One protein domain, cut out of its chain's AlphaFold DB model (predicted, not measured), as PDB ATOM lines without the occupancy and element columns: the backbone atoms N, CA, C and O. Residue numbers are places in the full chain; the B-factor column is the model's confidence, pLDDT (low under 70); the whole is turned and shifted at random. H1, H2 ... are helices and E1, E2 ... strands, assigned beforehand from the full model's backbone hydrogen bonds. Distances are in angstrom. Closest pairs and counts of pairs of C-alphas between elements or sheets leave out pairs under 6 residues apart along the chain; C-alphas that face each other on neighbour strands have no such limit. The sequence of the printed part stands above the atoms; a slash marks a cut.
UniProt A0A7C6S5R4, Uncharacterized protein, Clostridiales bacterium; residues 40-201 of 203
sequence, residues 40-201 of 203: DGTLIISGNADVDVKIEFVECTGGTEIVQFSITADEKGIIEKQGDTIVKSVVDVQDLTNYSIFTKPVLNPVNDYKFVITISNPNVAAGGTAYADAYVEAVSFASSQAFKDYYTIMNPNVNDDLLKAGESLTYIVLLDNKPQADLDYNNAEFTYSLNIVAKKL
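Overview. This is residues 40 to 201 of the 203 residues of an uncharacterized protein of Clostridiales bacterium (UniProt A0A7C6S5R4). This is a sandwich, two twisted sheets face to face, seven strands in one and four in the other. Its small helix H1 grazes both sheets at one end, and long links reach toward both ends of the long axis. The printed part has 162 residues and is mostly strand, in the order E1 to E8, H1, E9, E10, E11. The larger sheet, E5, E4, E3, E2, E7, E10, E9, is all antiparallel; the smaller, E6, E1, E11, E8, is mixed. The whole is compact, with a radius of gyration of the C-alphas of 16.7 A, yet elongated, spanning 60 by 32 by 28 A.

Along the chain. Find C-alpha 40 at (126.854, 159.171, 120.610), where E1, residues 40 to 47, begins. Next come E2, residues 52 to 61, 28.7 A long, and E3, residues 64 to 74, 28.9 A, which bends by 58 degrees at residue 68. Read on through E4, residues 77 to 82, E5, residues 85 to 91, E6, residues 99 to 103, and E7, residues 112 to 120, 26.2 A. E8, residues 134 to 143, is 27.4 A long; H1, residues 145 to 150, runs directly into E9, residues 151 to 154. E10, residues 168 to 177, is 28.9 A long, and E11, residues 191 to 200, is 30.1 A long and ends at C-alpha 200, (150.078, 140.380, 126.475).

Arrangement. Begin with the larger sheet, twisted, with edge strands E5 and E9. E2, E3, E4 and E5 form a meander, each strand the antiparallel neighbour of the one before; in the hairpin of E2 and E3, look for N 55 and O 71, 2.8 A apart. E7 is the antiparallel neighbour of E2, with N 56 and O 116 at 2.8 A, and E10 is the antiparallel neighbour of E7, with N 115 of E7 and O 173 of E10 at 2.9 A. In the smaller sheet, E1 and E11 are parallel, with N 44 and O 194 at 2.8 A, and E11 and E8 antiparallel, with N 195 and O 140 at 2.8 A. Between the sheets, the closest C-alphas of E8 and E10, Phe 141 and Val 173, are 7.3 A apart. In H1, 1 of 2 O i to N i+4 pairs is within hydrogen-bond range.

Size, cuts and confidence. The C-alphas farthest apart, Gly 127 and Asp 182, are 61.2 A apart. The printed part has no cut. The links E7 to E8, E9 to E10 and E10 to E11 are long. The mean pLDDT of the printed part is 77.0; 47 residues are under 70, among them 40 to 50, 92 to 103, 124 to 132 and 179 to 189.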
ATOM      1  N   ASP A  40     125.944 159.262 119.466       61.72
ATOM      2  CA  ASP A  40     126.854 159.171 120.610       61.72
ATOM      3  C   ASP A  40     127.491 157.777 120.678       61.72
ATOM      4  O   ASP A  40     126.879 156.793 121.102       61.72
ATOM      5  N   GLY A  41     128.751 157.689 120.250       61.19
ATOM      6  CA  GLY A  41     129.564 156.481 120.308       61.19
ATOM      7  C   GLY A  41     130.547 156.496 121.473       61.19
ATOM      8  O   GLY A  41     131.242 157.486 121.705       61.19
ATOM      9  N   THR A  42     130.655 155.374 122.188       67.94
ATOM     10  CA  THR A  42     131.742 155.141 123.155       67.94
ATOM     11  C   THR A  42     132.598 153.971 122.697       67.94
ATOM     12  O   THR A  42     132.190 152.816 122.770       67.94
ATOM     13  N   LEU A  43     133.815 154.238 122.255       65.44
ATOM     14  CA  LEU A  43     134.808 153.205 122.002       65.44
ATOM     15  C   LEU A  43     135.614 152.958 123.276       65.44
ATOM     16  O   LEU A  43     136.222 153.879 123.811       65.44
ATOM     17  N   ILE A  44     135.638 151.713 123.733       69.44
ATOM     18  CA  ILE A  44     136.460 151.264 124.851       69.44
ATOM     19  C   ILE A  44     137.601 150.423 124.279       69.44
ATOM     20  O   ILE A  44     137.373 149.377 123.667       69.44
ATOM     21  N   ILE A  45     138.828 150.897 124.475       63.75
ATOM     22  CA  ILE A  45     140.047 150.140 124.193       63.75
ATOM     23  C   ILE A  45     140.625 149.766 125.553       63.75
ATOM     24  O   ILE A  45     141.013 150.642 126.327       63.75
ATOM     25  N   SER A  46     140.640 148.470 125.848       62.53
ATOM     26  CA  SER A  46     141.235 147.935 127.070       62.53
ATOM     27  C   SER A  46     142.401 147.042 126.674       62.53
ATOM     28  O   SER A  46     142.251 146.131 125.860       62.53
ATOM     29  N   GLY A  47     143.579 147.286 127.227       56.62
ATOM     30  CA  GLY A  47     144.741 146.464 126.919       56.62
ATOM     31  C   GLY A  47     145.975 146.885 127.691       56.62
ATOM     32  O   GLY A  47     145.938 147.814 128.491       56.62
ATOM     33  N   ASN A  48     147.076 146.180 127.469       58.28
ATOM     34  CA  ASN A  48     148.378 146.643 127.938       58.28
ATOM     35  C   ASN A  48     148.992 147.573 126.869       58.28
ATOM     36  O   ASN A  48     148.732 147.369 125.686       58.28
ATOM     37  N   ALA A  49     149.784 148.575 127.269       51.06
ATOM     38  CA  ALA A  49     150.328 149.635 126.397       51.06
ATOM     39  C   ALA A  49     151.265 149.141 125.269       51.06
ATOM     40  O   ALA A  49     151.669 149.920 124.412       51.06
ATOM     41  N   ASP A  50     151.582 147.846 125.265       64.81
ATOM     42  CA  ASP A  50     152.528 147.191 124.360       64.81
ATOM     43  C   ASP A  50     151.899 146.655 123.054       64.81
ATOM     44  O   ASP A  50     152.596 146.023 122.262       64.81
ATOM     45  N   VAL A  51     150.587 146.817 122.840       72.75
ATOM     46  CA  VAL A  51     149.886 146.349 121.628       72.75
ATOM     47  C   VAL A  51     149.292 147.541 120.886       72.75
ATOM     48  O   VAL A  51     148.526 148.313 121.460       72.75
ATOM     49  N   ASP A  52     149.589 147.644 119.592       81.50
ATOM     50  CA  ASP A  52     149.093 148.733 118.757       81.50
ATOM     51  C   ASP A  52     147.694 148.394 118.231       81.50
ATOM     52  O   ASP A  52     147.458 147.318 117.672       81.50
ATOM     53  N   VAL A  53     146.758 149.333 118.353       83.75
ATOM     54  CA  VAL A  53     145.384 149.178 117.863       83.75
ATOM     55  C   VAL A  53     145.062 150.296 116.882       83.75
ATOM     56  O   VAL A  53     145.136 151.477 117.212       83.75
ATOM     57  N   LYS A  54     144.643 149.926 115.672       89.12
ATOM     58  CA  LYS A  54     144.087 150.832 114.668       89.12
ATOM     59  C   LYS A  54     142.634 150.468 114.399       89.12
ATOM     60  O   LYS A  54     142.317 149.316 114.131       89.12
ATOM     61  N   ILE A  55     141.758 151.461 114.423       89.75
ATOM     62  CA  ILE A  55     140.331 151.303 114.150       89.75
ATOM     63  C   ILE A  55     139.952 152.292 113.062       89.75
ATOM     64  O   ILE A  55     140.282 153.471 113.154       89.75
ATOM     65  N   GLU A  56     139.239 151.823 112.050       91.56
ATOM     66  CA  GLU A  56     138.637 152.658 111.017       91.56
ATOM     67  C   GLU A  56     137.136 152.412 111.007       91.56
ATOM     68  O   GLU A  56     136.681 151.270 110.909       91.56
ATOM     69  N   PHE A  57     136.367 153.490 111.113       90.25
ATOM     70  CA  PHE A  57     134.932 153.446 110.900       90.25
ATOM     71  C   PHE A  57     134.634 153.857 109.467       90.25
ATOM     72  O   PHE A  57     134.979 154.961 109.039       90.25
ATOM     73  N   VAL A  58     134.034 152.940 108.720       91.62
ATOM     74  CA  VAL A  58     133.919 153.022 107.270       91.62
ATOM     75  C   VAL A  58     132.453 153.016 106.884       91.62
ATOM     76  O   VAL A  58     131.706 152.121 107.275       91.62
ATOM     77  N   GLU A  59     132.061 154.008 106.095       90.56
ATOM     78  CA  GLU A  59     130.801 154.015 105.367       90.56
ATOM     79  C   GLU A  59     130.951 153.224 104.065       90.56
ATOM     80  O   GLU A  59     131.899 153.444 103.307       90.56
ATOM     81  N   CYS A  60     130.002 152.334 103.795       90.31
ATOM     82  CA  CYS A  60     129.951 151.498 102.606       90.31
ATOM     83  C   CYS A  60     128.756 151.918 101.735       90.31
ATOM     84  O   CYS A  60     127.619 151.509 101.966       90.31
ATOM     85  N   THR A  61     129.019 152.715 100.696       85.75
ATOM     86  CA  THR A  61     127.981 153.289  99.824       85.75
ATOM     87  C   THR A  61     128.182 152.822  98.387       85.75
ATOM     88  O   THR A  61     129.116 153.245  97.705       85.75
ATOM     89  N   GLY A  62     127.307 151.934  97.899       75.12
ATOM     90  CA  GLY A  62     127.279 151.522  96.487       75.12
ATOM     91  C   GLY A  62     128.599 150.937  95.962       75.12
ATOM     92  O   GLY A  62     128.951 151.163  94.807       75.12
ATOM     93  N   GLY A  63     129.349 150.230  96.814       77.81
ATOM     94  CA  GLY A  63     130.672 149.674  96.496       77.81
ATOM     95  C   GLY A  63     131.849 150.633  96.710       77.81
ATOM     96  O   GLY A  63     132.986 150.253  96.447       77.81
ATOM     97  N   THR A  64     131.598 151.853  97.194       87.06
ATOM     98  CA  THR A  64     132.638 152.795  97.632       87.06
ATOM     99  C   THR A  64     132.775 152.735  99.147       87.06
ATOM    100  O   THR A  64     131.772 152.724  99.858       87.06
ATOM    101  N   GLU A  65     134.011 152.718  99.635       91.62
ATOM    102  CA  GLU A  65     134.324 152.750 101.063       91.62
ATOM    103  C   GLU A  65     134.921 154.106 101.436       91.62
ATOM    104  O   GLU A  65     135.895 154.550 100.823       91.62
ATOM    105  N   ILE A  66     134.329 154.771 102.428       89.44
ATOM    106  CA  ILE A  66     134.757 156.089 102.904       89.44
ATOM    107  C   ILE A  66     135.040 155.994 104.400       89.44
ATOM    108  O   ILE A  66     134.145 155.703 105.190       89.44
ATOM    109  N   VAL A  67     136.285 156.257 104.799       89.44
ATOM    110  CA  VAL A  67     136.661 156.329 106.217       89.44
ATOM    111  C   VAL A  67     136.080 157.610 106.814       89.44
ATOM    112  O   VAL A  67     136.492 158.711 106.458       89.44
ATOM    113  N   GLN A  68     135.131 157.460 107.733       85.44
ATOM    114  CA  GLN A  68     134.494 158.567 108.448       85.44
ATOM    115  C   GLN A  68     135.398 159.071 109.576       85.44
ATOM    116  O   GLN A  68     135.619 160.271 109.738       85.44
ATOM    117  N   PHE A  69     135.985 158.138 110.327       87.06
ATOM    118  CA  PHE A  69     137.015 158.435 111.311       87.06
ATOM    119  C   PHE A  69     137.979 157.263 111.474       87.06
ATOM    120  O   PHE A  69     137.674 156.119 111.129       87.06
ATOM    121  N   SER A  70     139.150 157.555 112.031       89.75
ATOM    122  CA  SER A  70     140.128 156.551 112.426       89.75
ATOM    123  C   SER A  70     140.719 156.857 113.791       89.75
ATOM    124  O   SER A  70     140.818 158.015 114.198       89.75
ATOM    125  N   ILE A  71     141.096 155.809 114.508       86.81
ATOM    126  CA  ILE A  71     141.694 155.884 115.834       86.81
ATOM    127  C   ILE A  71     142.926 154.997 115.839       86.81
ATOM    128  O   ILE A  71     142.866 153.852 115.400       86.81
ATOM    129  N   THR A  72     144.037 155.522 116.337       86.50
ATOM    130  CA  THR A  72     145.265 154.762 116.576       86.50
ATOM    131  C   THR A  72     145.637 154.883 118.040       86.50
ATOM    132  O   THR A  72     145.709 156.001 118.546       86.50
ATOM    133  N   ALA A  73     145.867 153.755 118.697       81.12
ATOM    134  CA  ALA A  73     146.367 153.655 120.057       81.12
ATOM    135  C   ALA A  73     147.680 152.869 120.042       81.12
ATOM    136  O   ALA A  73     147.720 151.777 119.478       81.12
ATOM    137  N   ASP A  74     148.727 153.444 120.623       78.31
ATOM    138  CA  ASP A  74     150.064 152.860 120.742       78.31
ATOM    139  C   ASP A  74     150.743 153.323 122.048       78.31
ATOM    140  O   ASP A  74     150.163 154.068 122.846       78.31
ATOM    141  N   GLU A  75     151.998 152.917 122.250       73.31
ATOM    142  CA  GLU A  75     152.828 153.305 123.405       73.31
ATOM    143  C   GLU A  75     152.984 154.833 123.579       73.31
ATOM    144  O   GLU A  75     153.300 155.322 124.666       73.31
ATOM    145  N   LYS A  76     152.805 155.617 122.507       76.06
ATOM    146  CA  LYS A  76     153.019 157.073 122.503       76.06
ATOM    147  C   LYS A  76     151.752 157.828 122.849       76.06
ATOM    148  O   LYS A  76     151.831 158.990 123.264       76.06
ATOM    149  N   GLY A  77     150.593 157.216 122.650       76.88
ATOM    150  CA  GLY A  77     149.343 157.920 122.806       76.88
ATOM    151  C   GLY A  77     148.178 157.308 122.061       76.88
ATOM    152  O   GLY A  77     148.237 156.244 121.454       76.88
ATOM    153  N   ILE A  78     147.092 158.070 122.079       81.06
ATOM    154  CA  ILE A  78     145.909 157.794 121.284       81.06
ATOM    155  C   ILE A  78     145.607 159.001 120.425       81.06
ATOM    156  O   ILE A  78     145.565 160.129 120.915       81.06
ATOM    157  N   ILE A  79     145.383 158.762 119.141       85.69
ATOM    158  CA  ILE A  79     145.078 159.786 118.150       85.69
ATOM    159  C   ILE A  79     143.766 159.407 117.473       85.69
ATOM    160  O   ILE A  79     143.641 158.317 116.926       85.69
ATOM    161  N   GLU A  80     142.808 160.327 117.482       84.94
ATOM    162  CA  GLU A  80     141.575 160.247 116.700       84.94
ATOM    163  C   GLU A  80     141.657 161.226 115.529       84.94
ATOM    164  O   GLU A  80     142.028 162.396 115.698       84.94
ATOM    165  N   LYS A  81     141.286 160.756 114.339       86.25
ATOM    166  CA  LYS A  81     141.210 161.548 113.116       86.25
ATOM    167  C   LYS A  81     139.834 161.449 112.474       86.25
ATOM    168  O   LYS A  81     139.273 160.362 112.402       86.25
ATOM    169  N   GLN A  82     139.351 162.557 111.927       83.75
ATOM    170  CA  GLN A  82     138.215 162.599 111.005       83.75
ATOM    171  C   GLN A  82     138.749 162.967 109.618       83.75
ATOM    172  O   GLN A  82     139.300 164.057 109.422       83.75
ATOM    173  N   GLY A  83     138.684 162.018 108.679       79.75
ATOM    174  CA  GLY A  83     139.514 162.060 107.473       79.75
ATOM    175  C   GLY A  83     141.000 162.207 107.835       79.75
ATOM    176  O   GLY A  83     141.529 161.447 108.646       79.75
ATOM    177  N   ASP A  84     141.657 163.230 107.289       79.75
ATOM    178  CA  ASP A  84     143.073 163.522 107.560       79.75
ATOM    179  C   ASP A  84     143.306 164.426 108.786       79.75
ATOM    180  O   ASP A  84     144.450 164.649 109.195       79.75
ATOM    181  N   THR A  85     142.242 164.961 109.388       82.81
ATOM    182  CA  THR A  85     142.348 165.945 110.475       82.81
ATOM    183  C   THR A  85     142.398 165.250 111.827       82.81
ATOM    184  O   THR A  85     141.480 164.513 112.168       82.81
ATOM    185  N   ILE A  86     143.432 165.524 112.631       85.38
ATOM    186  CA  ILE A  86     143.486 165.090 114.035       85.38
ATOM    187  C   ILE A  86     142.477 165.910 114.840       85.38
ATOM    188  O   ILE A  86     142.601 167.132 114.921       85.38
ATOM    189  N   VAL A  87     141.504 165.237 115.449       83.31
ATOM    190  CA  VAL A  87     140.452 165.871 116.263       83.31
ATOM    191  C   VAL A  87     140.690 165.698 117.758       83.31
ATOM    192  O   VAL A  87     140.251 166.527 118.553       83.31
ATOM    193  N   LYS A  88     141.426 164.655 118.152       80.94
ATOM    194  CA  LYS A  88     141.774 164.398 119.547       80.94
ATOM    195  C   LYS A  88     143.119 163.696 119.639       80.94
ATOM    196  O   LYS A  88     143.416 162.802 118.849       80.94
ATOM    197  N   SER A  89     143.911 164.084 120.630       82.81
ATOM    198  CA  SER A  89     145.114 163.364 121.025       82.81
ATOM    199  C   SER A  89     145.172 163.220 122.540       82.81
ATOM    200  O   SER A  89     144.803 164.126 123.287       82.81
ATOM    201  N   VAL A  90     145.634 162.061 122.987       78.44
ATOM    202  CA  VAL A  90     146.011 161.793 124.373       78.44
ATOM    203  C   VAL A  90     147.442 161.296 124.342       78.44
ATOM    204  O   VAL A  90     147.759 160.390 123.581       78.44
ATOM    205  N   VAL A  91     148.306 161.933 125.122       75.50
ATOM    206  CA  VAL A  91     149.711 161.550 125.282       75.50
ATOM    207  C   VAL A  91     149.880 160.884 126.641       75.50
ATOM    208  O   VAL A  91     149.136 161.217 127.561       75.50
ATOM    209  N   ASP A  92     150.869 159.997 126.758       62.47
ATOM    210  CA  ASP A  92     151.247 159.330 128.014       62.47
ATOM    211  C   ASP A  92     150.200 158.324 128.536       62.47
ATOM    212  O   ASP A  92     149.552 158.515 129.563       62.47
ATOM    213  N   VAL A  93     150.027 157.226 127.795       61.88
ATOM    214  CA  VAL A  93     149.144 156.098 128.150       61.88
ATOM    215  C   VAL A  93     149.993 154.895 128.556       61.88
ATOM    216  O   VAL A  93     149.932 153.828 127.960       61.88
ATOM    217  N   GLN A  94     150.820 155.075 129.590       53.44
ATOM    218  CA  GLN A  94     151.679 154.000 130.111       53.44
ATOM    219  C   GLN A  94     150.911 152.844 130.778       53.44
ATOM    220  O   GLN A  94     151.521 151.855 131.164       53.44
ATOM    221  N   ASP A  95     149.583 152.931 130.885       53.25
ATOM    222  CA  ASP A  95     148.738 151.847 131.383       53.25
ATOM    223  C   ASP A  95     147.335 151.953 130.746       53.25
ATOM    224  O   ASP A  95     146.474 152.714 131.194       53.25
ATOM    225  N   LEU A  96     147.106 151.238 129.637       54.56
ATOM    226  CA  LEU A  96     145.842 151.237 128.872       54.56
ATOM    227  C   LEU A  96     144.753 150.356 129.509       54.56
ATOM    228  O   LEU A  96     143.861 149.854 128.817       54.56
ATOM    229  N   THR A  97     144.796 150.168 130.833       51.38
ATOM    230  CA  THR A  97     143.953 149.187 131.525       51.38
ATOM    231  C   THR A  97     142.466 149.406 131.243       51.38
ATOM    232  O   THR A  97     141.736 148.426 131.151       51.38
ATOM    233  N   ASN A  98     142.034 150.664 131.056       55.81
ATOM    234  CA  ASN A  98     140.752 151.038 130.451       55.81
ATOM    235  C   ASN A  98     140.836 152.458 129.863       55.81
ATOM    236  O   ASN A  98     140.898 153.430 130.617       55.81
ATOM    237  N   TYR A  99     140.770 152.606 128.539       60.03
ATOM    238  CA  TYR A  99     140.604 153.913 127.904       60.03
ATOM    239  C   TYR A  99     139.292 153.991 127.123       60.03
ATOM    240  O   TYR A  99     138.893 153.054 126.433       60.03
ATOM    241  N   SER A 100     138.601 155.128 127.233       63.59
ATOM    242  CA  SER A 100     137.340 155.380 126.534       63.59
ATOM    243  C   SER A 100     137.439 156.617 125.646       63.59
ATOM    244  O   SER A 100     137.772 157.715 126.097       63.59
ATOM    245  N   ILE A 101     137.109 156.441 124.371       64.25
ATOM    246  CA  ILE A 101     136.986 157.501 123.376       64.25
ATOM    247  C   ILE A 101     135.512 157.723 123.124       64.25
ATOM    248  O   ILE A 101     134.781 156.802 122.772       64.25
ATOM    249  N   PHE A 102     135.094 158.970 123.269       66.44
ATOM    250  CA  PHE A 102     133.772 159.405 122.864       66.44
ATOM    251  C   PHE A 102     133.903 159.998 121.473       66.44
ATOM    252  O   PHE A 102     134.567 161.022 121.315       66.44
ATOM    253  N   THR A 103     133.311 159.332 120.490       66.56
ATOM    254  CA  THR A 103     133.296 159.786 119.101       66.56
ATOM    255  C   THR A 103     131.860 159.828 118.605       66.56
ATOM    256  O   THR A 103     131.025 159.019 119.012       66.56
ATOM    257  N   LYS A 104     131.566 160.817 117.765       70.06
ATOM    258  CA  LYS A 104     130.218 161.112 117.278       70.06
ATOM    259  C   LYS A 104     130.215 161.125 115.750       70.06
ATOM    260  O   LYS A 104     130.312 162.201 115.157       70.06
ATOM    261  N   PRO A 105     130.229 159.957 115.085       68.69
ATOM    262  CA  PRO A 105     130.113 159.923 113.636       68.69
ATOM    263  C   PRO A 105     128.699 160.319 113.218       68.69
ATOM    264  O   PRO A 105     127.738 159.976 113.893       68.69
ATOM    265  N   VAL A 106     128.557 160.965 112.067       70.38
ATOM    266  CA  VAL A 106     127.250 161.122 111.424       70.38
ATOM    267  C   VAL A 106     127.009 159.885 110.568       70.38
ATOM    268  O   VAL A 106     127.730 159.660 109.599       70.38
ATOM    269  N   LEU A 107     126.014 159.071 110.917       73.19
ATOM    270  CA  LEU A 107     125.545 157.983 110.058       73.19
ATOM    271  C   LEU A 107     124.399 158.468 109.171       73.19
ATOM    272  O   LEU A 107     123.452 159.121 109.617       73.19
ATOM    273  N   ASN A 108     124.479 158.089 107.907       75.44
ATOM    274  CA  ASN A 108     123.372 158.088 106.985       75.44
ATOM    275  C   ASN A 108     122.698 156.712 107.059       75.44
ATOM    276  O   ASN A 108     123.274 155.712 106.628       75.44
ATOM    277  N   PRO A 109     121.465 156.636 107.558       71.75
ATOM    278  CA  PRO A 109     120.833 155.370 107.870       71.75
ATOM    279  C   PRO A 109     120.315 154.618 106.633       71.75
ATOM    280  O   PRO A 109     119.630 153.608 106.763       71.75
ATOM    281  N   VAL A 110     120.640 155.096 105.425       78.00
ATOM    282  CA  VAL A 110     120.488 154.357 104.161       78.00
ATOM    283  C   VAL A 110     121.741 153.558 103.786       78.00
ATOM    284  O   VAL A 110     121.651 152.664 102.947       78.00
ATOM    285  N   ASN A 111     122.882 153.836 104.417       85.06
ATOM    286  CA  ASN A 111     124.164 153.214 104.106       85.06
ATOM    287  C   ASN A 111     124.502 152.093 105.091       85.06
ATOM    288  O   ASN A 111     124.078 152.112 106.251       85.06
ATOM    289  N   ASP A 112     125.308 151.148 104.615       90.00
ATOM    290  CA  ASP A 112     125.955 150.145 105.452       90.00
ATOM    291  C   ASP A 112     127.232 150.731 106.060       90.00
ATOM    292  O   ASP A 112     127.863 151.628 105.492       90.00
ATOM    293  N   TYR A 113     127.639 150.202 107.209       90.94
ATOM    294  CA  TYR A 113     128.854 150.631 107.893       90.94
ATOM    295  C   TYR A 113     129.669 149.438 108.370       90.94
ATOM    296  O   TYR A 113     129.161 148.332 108.548       90.94
ATOM    297  N   LYS A 114     130.956 149.658 108.632       92.62
ATOM    298  CA  LYS A 114     131.795 148.666 109.303       92.62
ATOM    299  C   LYS A 114     132.862 149.311 110.168       92.62
ATOM    300  O   LYS A 114     133.358 150.395 109.863       92.62
ATOM    301  N   PHE A 115     133.261 148.595 111.209       91.75
ATOM    302  CA  PHE A 115     134.521 148.846 111.897       91.75
ATOM    303  C   PHE A 115     135.569 147.880 111.368       91.75
ATOM    304  O   PHE A 115     135.383 146.667 111.452       91.75
ATOM    305  N   VAL A 116     136.669 148.417 110.849       93.25
ATOM    306  CA  VAL A 116     137.880 147.657 110.533       93.25
ATOM    307  C   VAL A 116     138.849 147.857 111.686       93.25
ATOM    308  O   VAL A 116     139.271 148.979 111.957       93.25
ATOM    309  N   ILE A 117     139.157 146.781 112.402       91.19
ATOM    310  CA  ILE A 117     139.957 146.812 113.625       91.19
ATOM    311  C   ILE A 117     141.212 145.996 113.371       91.19
ATOM    312  O   ILE A 117     141.136 144.781 113.215       91.19
ATOM    313  N   THR A 118     142.359 146.656 113.328       90.25
ATOM    314  CA  THR A 118     143.667 146.026 113.179       90.25
ATOM    315  C   THR A 118     144.412 146.108 114.499       90.25
ATOM    316  O   THR A 118     144.615 147.195 115.035       90.25
ATOM    317  N   ILE A 119     144.822 144.957 115.015       86.50
ATOM    318  CA  ILE A 119     145.599 144.819 116.245       86.50
ATOM    319  C   ILE A 119     146.964 144.265 115.846       86.50
ATOM    320  O   ILE A 119     147.035 143.233 115.178       86.50
ATOM    321  N   SER A 120     148.035 144.954 116.225       85.69
ATOM    322  CA  SER A 120     149.409 144.615 115.855       85.69
ATOM    323  C   SER A 120     150.263 144.414 117.097       85.69
ATOM    324  O   SER A 120     150.254 145.243 118.004       85.69
ATOM    325  N   ASN A 121     151.034 143.328 117.114       82.38
ATOM    326  CA  ASN A 121     152.066 143.117 118.120       82.38
ATOM    327  C   ASN A 121     153.391 143.647 117.546       82.38
ATOM    328  O   ASN A 121     153.918 143.043 116.603       82.38
ATOM    329  N   PRO A 122     153.916 144.789 118.021       75.81
ATOM    330  CA  PRO A 122     155.108 145.396 117.443       75.81
ATOM    331  C   PRO A 122     156.319 144.450 117.512       75.81
ATOM    332  O   PRO A 122     156.503 143.681 118.452       75.81
ATOM    333  N   ASN A 123     157.183 144.491 116.492       71.00
ATOM    334  CA  ASN A 123     158.451 143.755 116.508       71.00
ATOM    335  C   ASN A 123     159.550 144.621 117.134       71.00
ATOM    336  O   ASN A 123     159.675 145.807 116.819       71.00
ATOM    337  N   VAL A 124     160.410 144.024 117.956       61.28
ATOM    338  CA  VAL A 124     161.558 144.720 118.542       61.28
ATOM    339  C   VAL A 124     162.670 144.854 117.509       61.28
ATOM    340  O   VAL A 124     163.646 144.106 117.490       61.28
ATOM    341  N   ALA A 125     162.558 145.850 116.642       54.00
ATOM    342  CA  ALA A 125     163.595 146.168 115.672       54.00
ATOM    343  C   ALA A 125     164.701 147.075 116.257       54.00
ATOM    344  O   ALA A 125     165.122 147.998 115.576       54.00
ATOM    345  N   ALA A 126     165.160 146.862 117.503       43.41
ATOM    346  CA  ALA A 126     166.385 147.481 118.053       43.41
ATOM    347  C   ALA A 126     166.700 147.029 119.500       43.41
ATOM    348  O   ALA A 126     166.561 147.806 120.438       43.41
ATOM    349  N   GLY A 127     167.151 145.788 119.713       43.88
ATOM    350  CA  GLY A 127     167.883 145.409 120.940       43.88
ATOM    351  C   GLY A 127     167.147 145.516 122.290       43.88
ATOM    352  O   GLY A 127     167.802 145.435 123.327       43.88
ATOM    353  N   GLY A 128     165.825 145.691 122.294       49.78
ATOM    354  CA  GLY A 128     164.977 145.594 123.485       49.78
ATOM    355  C   GLY A 128     164.550 144.153 123.787       49.78
ATOM    356  O   GLY A 128     164.773 143.239 122.991       49.78
ATOM    357  N   THR A 129     163.923 143.939 124.943       51.75
ATOM    358  CA  THR A 129     163.265 142.669 125.288       51.75
ATOM    359  C   THR A 129     162.192 142.337 124.260       51.75
ATOM    360  O   THR A 129     161.346 143.189 124.006       51.75
ATOM    361  N   ALA A 130     162.211 141.122 123.696       52.69
ATOM    362  CA  ALA A 130     161.157 140.620 122.811       52.69
ATOM    363  C   ALA A 130     159.768 140.910 123.412       52.69
ATOM    364  O   ALA A 130     159.538 140.604 124.585       52.69
ATOM    365  N   TYR A 131     158.861 141.505 122.631       59.28
ATOM    366  CA  TYR A 131     157.459 141.580 123.032       59.28
ATOM    367  C   TYR A 131     156.945 140.144 123.161       59.28
ATOM    368  O   TYR A 131     157.112 139.339 122.244       59.28
ATOM    369  N   ALA A 132     156.411 139.799 124.334       63.56
ATOM    370  CA  ALA A 132     155.756 138.513 124.530       63.56
ATOM    371  C   ALA A 132     154.540 138.406 123.596       63.56
ATOM    372  O   ALA A 132     153.969 139.427 123.198       63.56
ATOM    373  N   ASP A 133     154.166 137.179 123.238       71.75
ATOM    374  CA  ASP A 133     152.987 136.931 122.409       71.75
ATOM    375  C   ASP A 133     151.752 137.589 123.043       71.75
ATOM    376  O   ASP A 133     151.618 137.653 124.266       71.75
ATOM    377  N   ALA A 134     150.849 138.099 122.215       73.94
ATOM    378  CA  ALA A 134     149.591 138.678 122.663       73.94
ATOM    379  C   ALA A 134     148.425 137.790 122.225       73.94
ATOM    380  O   ALA A 134     148.554 136.981 121.310       73.94
ATOM    381  N   TYR A 135     147.271 137.943 122.858       78.31
ATOM    382  CA  TYR A 135     146.021 137.396 122.344       78.31
ATOM    383  C   TYR A 135     144.916 138.441 122.437       78.31
ATOM    384  O   TYR A 135     144.924 139.329 123.298       78.31
ATOM    385  N   VAL A 136     143.966 138.340 121.516       81.38
ATOM    386  CA  VAL A 136     142.778 139.185 121.491       81.38
ATOM    387  C   VAL A 136     141.685 138.429 122.229       81.38
ATOM    388  O   VAL A 136     141.280 137.356 121.803       81.38
ATOM    389  N   GLU A 137     141.238 138.958 123.361       80.38
ATOM    390  CA  GLU A 137     140.212 138.316 124.189       80.38
ATOM    391  C   GLU A 137     138.808 138.645 123.682       80.38
ATOM    392  O   GLU A 137     137.908 137.809 123.725       80.38
ATOM    393  N   ALA A 138     138.602 139.879 123.212       81.19
ATOM    394  CA  ALA A 138     137.293 140.318 122.758       81.19
ATOM    395  C   ALA A 138     137.375 141.434 121.719       81.19
ATOM    396  O   ALA A 138     138.130 142.394 121.854       81.19
ATOM    397  N   VAL A 139     136.497 141.336 120.726       84.12
ATOM    398  CA  VAL A 139     136.114 142.402 119.805       84.12
ATOM    399  C   VAL A 139     134.603 142.324 119.711       84.12
ATOM    400  O   VAL A 139     134.053 141.409 119.104       84.12
ATOM    401  N   SER A 140     133.920 143.238 120.390       84.81
ATOM    402  CA  SER A 140     132.468 143.165 120.516       84.81
ATOM    403  C   SER A 140     131.826 144.527 120.373       84.81
ATOM    404  O   SER A 140     132.256 145.511 120.970       84.81
ATOM    405  N   PHE A 141     130.767 144.563 119.579       87.75
ATOM    406  CA  PHE A 141     129.907 145.712 119.416       87.75
ATOM    407  C   PHE A 141     128.599 145.474 120.160       87.75
ATOM    408  O   PHE A 141     127.888 144.488 119.928       87.75
ATOM    409  N   ALA A 142     128.289 146.404 121.052       85.06
ATOM    410  CA  ALA A 142     127.035 146.510 121.768       85.06
ATOM    411  C   ALA A 142     126.341 147.816 121.380       85.06
ATOM    412  O   ALA A 142     126.983 148.808 121.046       85.06
ATOM    413  N   SER A 143     125.016 147.830 121.426       84.25
ATOM    414  CA  SER A 143     124.240 149.002 121.032       84.25
ATOM    415  C   SER A 143     122.870 149.036 121.690       84.25
ATOM    416  O   SER A 143     122.392 148.020 122.220       84.25
ATOM    417  N   SER A 144     122.239 150.212 121.648       85.12
ATOM    418  CA  SER A 144     120.849 150.389 122.062       85.12
ATOM    419  C   SER A 144     119.881 149.577 121.198       85.12
ATOM    420  O   SER A 144     120.208 149.140 120.091       85.12
ATOM    421  N   GLN A 145     118.657 149.389 121.698       81.88
ATOM    422  CA  GLN A 145     117.594 148.768 120.906       81.88
ATOM    423  C   GLN A 145     117.308 149.575 119.637       81.88
ATOM    424  O   GLN A 145     117.238 148.981 118.568       81.88
ATOM    425  N   ALA A 146     117.276 150.909 119.747       80.25
ATOM    426  CA  ALA A 146     117.117 151.797 118.601       80.25
ATOM    427  C   ALA A 146     118.152 151.484 117.514       80.25
ATOM    428  O   ALA A 146     117.779 151.245 116.381       80.25
ATOM    429  N   PHE A 147     119.438 151.325 117.841       83.38
ATOM    430  CA  PHE A 147     120.438 150.933 116.838       83.38
ATOM    431  C   PHE A 147     120.131 149.596 116.158       83.38
ATOM    432  O   PHE A 147     120.292 149.452 114.949       83.38
ATOM    433  N   LYS A 148     119.663 148.610 116.925       86.31
ATOM    434  CA  LYS A 148     119.338 147.274 116.410       86.31
ATOM    435  C   LYS A 148     118.090 147.256 115.539       86.31
ATOM    436  O   LYS A 148     117.933 146.311 114.763       86.31
ATOM    437  N   ASP A 149     117.219 148.247 115.654       85.12
ATOM    438  CA  ASP A 149     116.046 148.359 114.793       85.12
ATOM    439  C   ASP A 149     116.464 148.756 113.365       85.12
ATOM    440  O   ASP A 149     115.903 148.237 112.402       85.12
ATOM    441  N   TYR A 150     117.533 149.551 113.228       83.25
ATOM    442  CA  TYR A 150     118.039 150.063 111.948       83.25
ATOM    443  C   TYR A 150     119.194 149.246 111.370       83.25
ATOM    444  O   TYR A 150     119.372 149.225 110.157       83.25
ATOM    445  N   TYR A 151     119.967 148.551 112.207       87.50
ATOM    446  CA  TYR A 151     121.141 147.800 111.766       87.50
ATOM    447  C   TYR A 151     121.137 146.355 112.256       87.50
ATOM    448  O   TYR A 151     120.754 146.030 113.387       87.50
ATOM    449  N   THR A 152     121.610 145.457 111.398       90.88
ATOM    450  CA  THR A 152     122.068 144.124 111.782       90.88
ATOM    451  C   THR A 152     123.547 144.215 112.116       90.88
ATOM    452  O   THR A 152     124.357 144.588 111.277       90.88
ATOM    453  N   ILE A 153     123.901 143.861 113.348       91.69
ATOM    454  CA  ILE A 153     125.290 143.870 113.810       91.69
ATOM    455  C   ILE A 153     125.841 142.456 113.687       91.69
ATOM    456  O   ILE A 153     125.309 141.530 114.306       91.69
ATOM    457  N   MET A 154     126.930 142.300 112.944       92.94
ATOM    458  CA  MET A 154     127.684 141.052 112.869       92.94
ATOM    459  C   MET A 154     129.052 141.261 113.507       92.94
ATOM    460  O   MET A 154     129.938 141.892 112.930       92.94
ATOM    461  N   ASN A 155     129.204 140.739 114.723       91.12
ATOM    462  CA  ASN A 155     130.489 140.720 115.410       91.12
ATOM    463  C   ASN A 155     131.403 139.642 114.803       91.12
ATOM    464  O   ASN A 155     130.913 138.568 114.438       91.12
ATOM    465  N   PRO A 156     132.717 139.899 114.712       90.44
ATOM    466  CA  PRO A 156     133.678 138.908 114.261       90.44
ATOM    467  C   PRO A 156     133.782 137.771 115.281       90.44
ATOM    468  O   PRO A 156     133.601 137.976 116.483       90.44
ATOM    469  N   ASN A 157     134.127 136.574 114.808       86.25
ATOM    470  CA  ASN A 157     134.556 135.520 115.716       86.25
ATOM    471  C   ASN A 157     135.993 135.815 116.151       86.25
ATOM    472  O   ASN A 157     136.900 135.845 115.317       86.25
ATOM    473  N   VAL A 158     136.187 136.057 117.442       83.19
ATOM    474  CA  VAL A 158     137.521 136.180 118.021       83.19
ATOM    475  C   VAL A 158     137.949 134.776 118.409       83.19
ATOM    476  O   VAL A 158     137.436 134.203 119.366       83.19
ATOM    477  N   ASN A 159     138.817 134.185 117.596       71.19
ATOM    478  CA  ASN A 159     139.464 132.930 117.948       71.19
ATOM    479  C   ASN A 159     140.557 133.204 118.988       71.19
ATOM    480  O   ASN A 159     141.142 134.288 118.982       71.19
ATOM    481  N   ASP A 160     140.910 132.189 119.779       67.31
ATOM    482  CA  ASP A 160     142.064 132.192 120.698       67.31
ATOM    483  C   ASP A 160     143.423 132.183 119.952       67.31
ATOM    484  O   ASP A 160     144.405 131.588 120.402       67.31
ATOM    485  N   ASP A 161     143.482 132.791 118.765       68.00
ATOM    486  CA  ASP A 161     144.673 132.839 117.934       68.00
ATOM    487  C   ASP A 161     145.718 133.754 118.595       68.00
ATOM    488  O   ASP A 161     145.470 134.921 118.913       68.00
ATOM    489  N   LEU A 162     146.908 133.194 118.809       74.81
ATOM    490  CA  LEU A 162     148.076 133.904 119.322       74.81
ATOM    491  C   LEU A 162     148.600 134.892 118.276       74.81
ATOM    492  O   LEU A 162     148.935 134.500 117.159       74.81
ATOM    493  N   LEU A 163     148.735 136.152 118.676       81.88
ATOM    494  CA  LEU A 163     149.352 137.227 117.912       81.88
ATOM    495  C   LEU A 163     150.848 137.294 118.247       81.88
ATOM    496  O   LEU A 163     151.247 137.855 119.278       81.88
ATOM    497  N   LYS A 164     151.687 136.715 117.384       82.00
ATOM    498  CA  LYS A 164     153.139 136.671 117.616       82.00
ATOM    499  C   LYS A 164     153.788 138.027 117.374       82.00
ATOM    500  O   LYS A 164     153.234 138.893 116.699       82.00
ATOM    501  N   ALA A 165     155.006 138.194 117.880       78.88
ATOM    502  CA  ALA A 165     155.796 139.400 117.648       78.88
ATOM    503  C   ALA A 165     155.944 139.719 116.145       78.88
ATOM    504  O   ALA A 165     156.427 138.902 115.357       78.88
ATOM    505  N   GLY A 166     155.563 140.936 115.760       79.25
ATOM    506  CA  GLY A 166     155.574 141.420 114.380       79.25
ATOM    507  C   GLY A 166     154.369 141.012 113.530       79.25
ATOM    508  O   GLY A 166     154.333 141.376 112.354       79.25
ATOM    509  N   GLU A 167     153.409 140.269 114.081       85.94
ATOM    510  CA  GLU A 167     152.167 139.925 113.391       85.94
ATOM    511  C   GLU A 167     151.070 140.969 113.644       85.94
ATOM    512  O   GLU A 167     151.083 141.724 114.622       85.94
ATOM    513  N   SER A 168     150.088 140.976 112.743       87.62
ATOM    514  CA  SER A 168     148.873 141.780 112.844       87.62
ATOM    515  C   SER A 168     147.656 140.910 112.550       87.62
ATOM    516  O   SER A 168     147.679 140.092 111.629       87.62
ATOM    517  N   LEU A 169     146.571 141.142 113.283       89.44
ATOM    518  CA  LEU A 169     145.256 140.556 113.036       89.44
ATOM    519  C   LEU A 169     144.258 141.661 112.705       89.44
ATOM    520  O   LEU A 169     144.291 142.738 113.299       89.44
ATOM    521  N   THR A 170     143.356 141.381 111.766       91.94
ATOM    522  CA  THR A 170     142.296 142.314 111.375       91.94
ATOM    523  C   THR A 170     140.934 141.669 111.565       91.94
ATOM    524  O   THR A 170     140.657 140.601 111.021       91.94
ATOM    525  N   TYR A 171     140.073 142.365 112.296       91.62
ATOM    526  CA  TYR A 171     138.691 141.999 112.553       91.62
ATOM    527  C   TYR A 171     137.750 143.015 111.912       91.62
ATOM    528  O   TYR A 171     138.062 144.203 111.818       91.62
ATOM    529  N   ILE A 172     136.582 142.541 111.484       93.25
ATOM    530  CA  ILE A 172     135.546 143.385 110.894       93.25
ATOM    531  C   ILE A 172     134.256 143.195 111.685       93.25
ATOM    532  O   ILE A 172     133.751 142.078 111.778       93.25
ATOM    533  N   VAL A 173     133.722 144.288 112.231       92.88
ATOM    534  CA  VAL A 173     132.331 144.349 112.699       92.88
ATOM    535  C   VAL A 173     131.514 144.973 111.578       92.88
ATOM    536  O   VAL A 173     131.752 146.130 111.231       92.88
ATOM    537  N   LEU A 174     130.567 144.226 111.020       93.00
ATOM    538  CA  LEU A 174     129.663 144.730 109.986       93.00
ATOM    539  C   LEU A 174     128.381 145.270 110.623       93.00
ATOM    540  O   LEU A 174     127.837 144.670 111.556       93.00
ATOM    541  N   LEU A 175     127.911 146.397 110.100       91.56
ATOM    542  CA  LEU A 175     126.671 147.067 110.459       91.56
ATOM    543  C   LEU A 175     125.830 147.202 109.188       91.56
ATOM    544  O   LEU A 175     125.871 148.222 108.498       91.56
ATOM    545  N   ASP A 176     125.075 146.153 108.885       90.69
ATOM    546  CA  ASP A 176     124.245 146.102 107.685       90.69
ATOM    547  C   ASP A 176     122.926 146.816 107.950       90.69
ATOM    548  O   ASP A 176     122.217 146.508 108.915       90.69
ATOM    549  N   ASN A 177     122.578 147.757 107.088       88.31
ATOM    550  CA  ASN A 177     121.321 148.467 107.149       88.31
ATOM    551  C   ASN A 177     120.137 147.498 107.008       88.31
ATOM    552  O   ASN A 177     120.097 146.626 106.138       88.31
ATOM    553  N   LYS A 178     119.128 147.687 107.857       85.56
ATOM    554  CA  LYS A 178     117.788 147.130 107.710       85.56
ATOM    555  C   LYS A 178     116.892 148.190 107.067       85.56
ATOM    556  O   LYS A 178     116.293 148.987 107.791       85.56
ATOM    557  N   PRO A 179     116.727 148.192 105.734       68.75
ATOM    558  CA  PRO A 179     115.806 149.119 105.095       68.75
ATOM    559  C   PRO A 179     114.376 148.833 105.582       68.75
ATOM    560  O   PRO A 179     113.763 147.836 105.194       68.75
ATOM    561  N   GLN A 180     113.845 149.699 106.448       68.38
ATOM    562  CA  GLN A 180     112.471 149.638 106.942       68.38
ATOM    563  C   GLN A 180     111.758 150.957 106.660       68.38
ATOM    564  O   GLN A 180     112.215 152.026 107.048       68.38
ATOM    565  N   ALA A 181     110.601 150.868 106.003       61.38
ATOM    566  CA  ALA A 181     109.812 152.037 105.615       61.38
ATOM    567  C   ALA A 181     109.133 152.747 106.803       61.38
ATOM    568  O   ALA A 181     108.752 153.907 106.672       61.38
ATOM    569  N   ASP A 182     108.985 152.057 107.937       67.50
ATOM    570  CA  ASP A 182     108.221 152.535 109.096       67.50
ATOM    571  C   ASP A 182     109.097 153.185 110.181       67.50
ATOM    572  O   ASP A 182     108.576 153.713 111.165       67.50
ATOM    573  N   LEU A 183     110.421 153.146 110.023       66.31
ATOM    574  CA  LEU A 183     111.349 153.760 110.965       66.31
ATOM    575  C   LEU A 183     111.483 155.261 110.668       66.31
ATOM    576  O   LEU A 183     111.878 155.658 109.572       66.31
ATOM    577  N   ASP A 184     111.166 156.111 111.650       69.56
ATOM    578  CA  ASP A 184     111.375 157.559 111.532       69.56
ATOM    579  C   ASP A 184     112.858 157.872 111.717       69.56
ATOM    580  O   ASP A 184     113.349 158.095 112.824       69.56
ATOM    581  N   TYR A 185     113.586 157.862 110.605       65.44
ATOM    582  CA  TYR A 185     115.002 158.191 110.578       65.44
ATOM    583  C   TYR A 185     115.286 159.577 111.178       65.44
ATOM    584  O   TYR A 185     116.332 159.745 111.778       65.44
ATOM    585  N   ASN A 186     114.368 160.550 111.121       63.47
ATOM    586  CA  ASN A 186     114.640 161.926 111.563       63.47
ATOM    587  C   ASN A 186     114.643 162.126 113.088       63.47
ATOM    588  O   ASN A 186     115.058 163.187 113.547       63.47
ATOM    589  N   ASN A 187     114.175 161.142 113.860       62.47
ATOM    590  CA  ASN A 187     114.065 161.214 115.323       62.47
ATOM    591  C   ASN A 187     114.759 160.039 116.024       62.47
ATOM    592  O   ASN A 187     114.409 159.681 117.150       62.47
ATOM    593  N   ALA A 188     115.722 159.410 115.354       63.97
ATOM    594  CA  ALA A 188     116.417 158.256 115.893       63.97
ATOM    595  C   ALA A 188     117.683 158.678 116.649       63.97
ATOM    596  O   ALA A 188     118.615 159.231 116.068       63.97
ATOM    597  N   GLU A 189     117.719 158.385 117.949       69.56
ATOM    598  CA  GLU A 189     118.941 158.450 118.749       69.56
ATOM    599  C   GLU A 189     119.632 157.090 118.757       69.56
ATOM    600  O   GLU A 189     119.038 156.043 119.039       69.56
ATOM    601  N   PHE A 190     120.929 157.115 118.500       72.06
ATOM    602  CA  PHE A 190     121.730 155.920 118.334       72.06
ATOM    603  C   PHE A 190     122.925 155.970 119.268       72.06
ATOM    604  O   PHE A 190     123.718 156.911 119.245       72.06
ATOM    605  N   THR A 191     123.061 154.920 120.074       75.69
ATOM    606  CA  THR A 191     124.211 154.745 120.953       75.69
ATOM    607  C   THR A 191     124.844 153.392 120.717       75.69
ATOM    608  O   THR A 191     124.163 152.369 120.560       75.69
ATOM    609  N   TYR A 192     126.170 153.397 120.682       78.81
ATOM    610  CA  TYR A 192     126.950 152.188 120.504       78.81
ATOM    611  C   TYR A 192     128.179 152.165 121.395       78.81
ATOM    612  O   TYR A 192     128.720 153.199 121.798       78.81
ATOM    613  N   SER A 193     128.630 150.947 121.667       82.06
ATOM    614  CA  SER A 193     129.895 150.685 122.308       82.06
ATOM    615  C   SER A 193     130.655 149.604 121.561       82.06
ATOM    616  O   SER A 193     130.164 148.488 121.405       82.06
ATOM    617  N   LEU A 194     131.848 149.953 121.088       82.50
ATOM    618  CA  LEU A 194     132.815 148.982 120.591       82.50
ATOM    619  C   LEU A 194     133.804 148.721 121.723       82.50
ATOM    620  O   LEU A 194     134.428 149.657 122.214       82.50
ATOM    621  N   ASN A 195     133.917 147.468 122.142       82.44
ATOM    622  CA  ASN A 195     134.860 147.029 123.156       82.44
ATOM    623  C   ASN A 195     135.914 146.128 122.515       82.44
ATOM    624  O   ASN A 195     135.570 145.113 121.897       82.44
ATOM    625  N   ILE A 196     137.178 146.509 122.678       79.12
ATOM    626  CA  ILE A 196     138.341 145.759 122.206       79.12
ATOM    627  C   ILE A 196     139.208 145.446 123.417       79.12
ATOM    628  O   ILE A 196     139.600 146.358 124.146       79.12
ATOM    629  N   VAL A 197     139.505 144.163 123.604       78.69
ATOM    630  CA  VAL A 197     140.363 143.679 124.682       78.69
ATOM    631  C   VAL A 197     141.501 142.859 124.090       78.69
ATOM    632  O   VAL A 197     141.269 141.791 123.522       78.69
ATOM    633  N   ALA A 198     142.726 143.362 124.228       75.81
ATOM    634  CA  ALA A 198     143.949 142.677 123.815       75.81
ATOM    635  C   ALA A 198     144.928 142.601 124.989       75.81
ATOM    636  O   ALA A 198     145.140 143.578 125.709       75.81
ATOM    637  N   LYS A 199     145.516 141.424 125.204       73.19
ATOM    638  CA  LYS A 199     146.360 141.138 126.365       73.19
ATOM    639  C   LYS A 199     147.687 140.545 125.928       73.19
ATOM    640  O   LYS A 199     147.729 139.647 125.092       73.19
ATOM    641  N   LYS A 200     148.764 141.016 126.547       71.56
ATOM    642  CA  LYS A 200     150.078 140.380 126.475       71.56
ATOM    643  C   LYS A 200     150.064 139.120 127.340       71.56
ATOM    644  O   LYS A 200     149.539 139.154 128.453       71.56
ATOM    645  N   LEU A 201     150.629 138.025 126.847       66.31
ATOM    646  CA  LEU A 201     150.905 136.857 127.670       66.31
ATOM    647  C   LEU A 201     152.125 137.166 128.530       66.31
ATOM    648  O   LEU A 201     153.192 137.506 128.021       66.31
TER     649      LEU A 201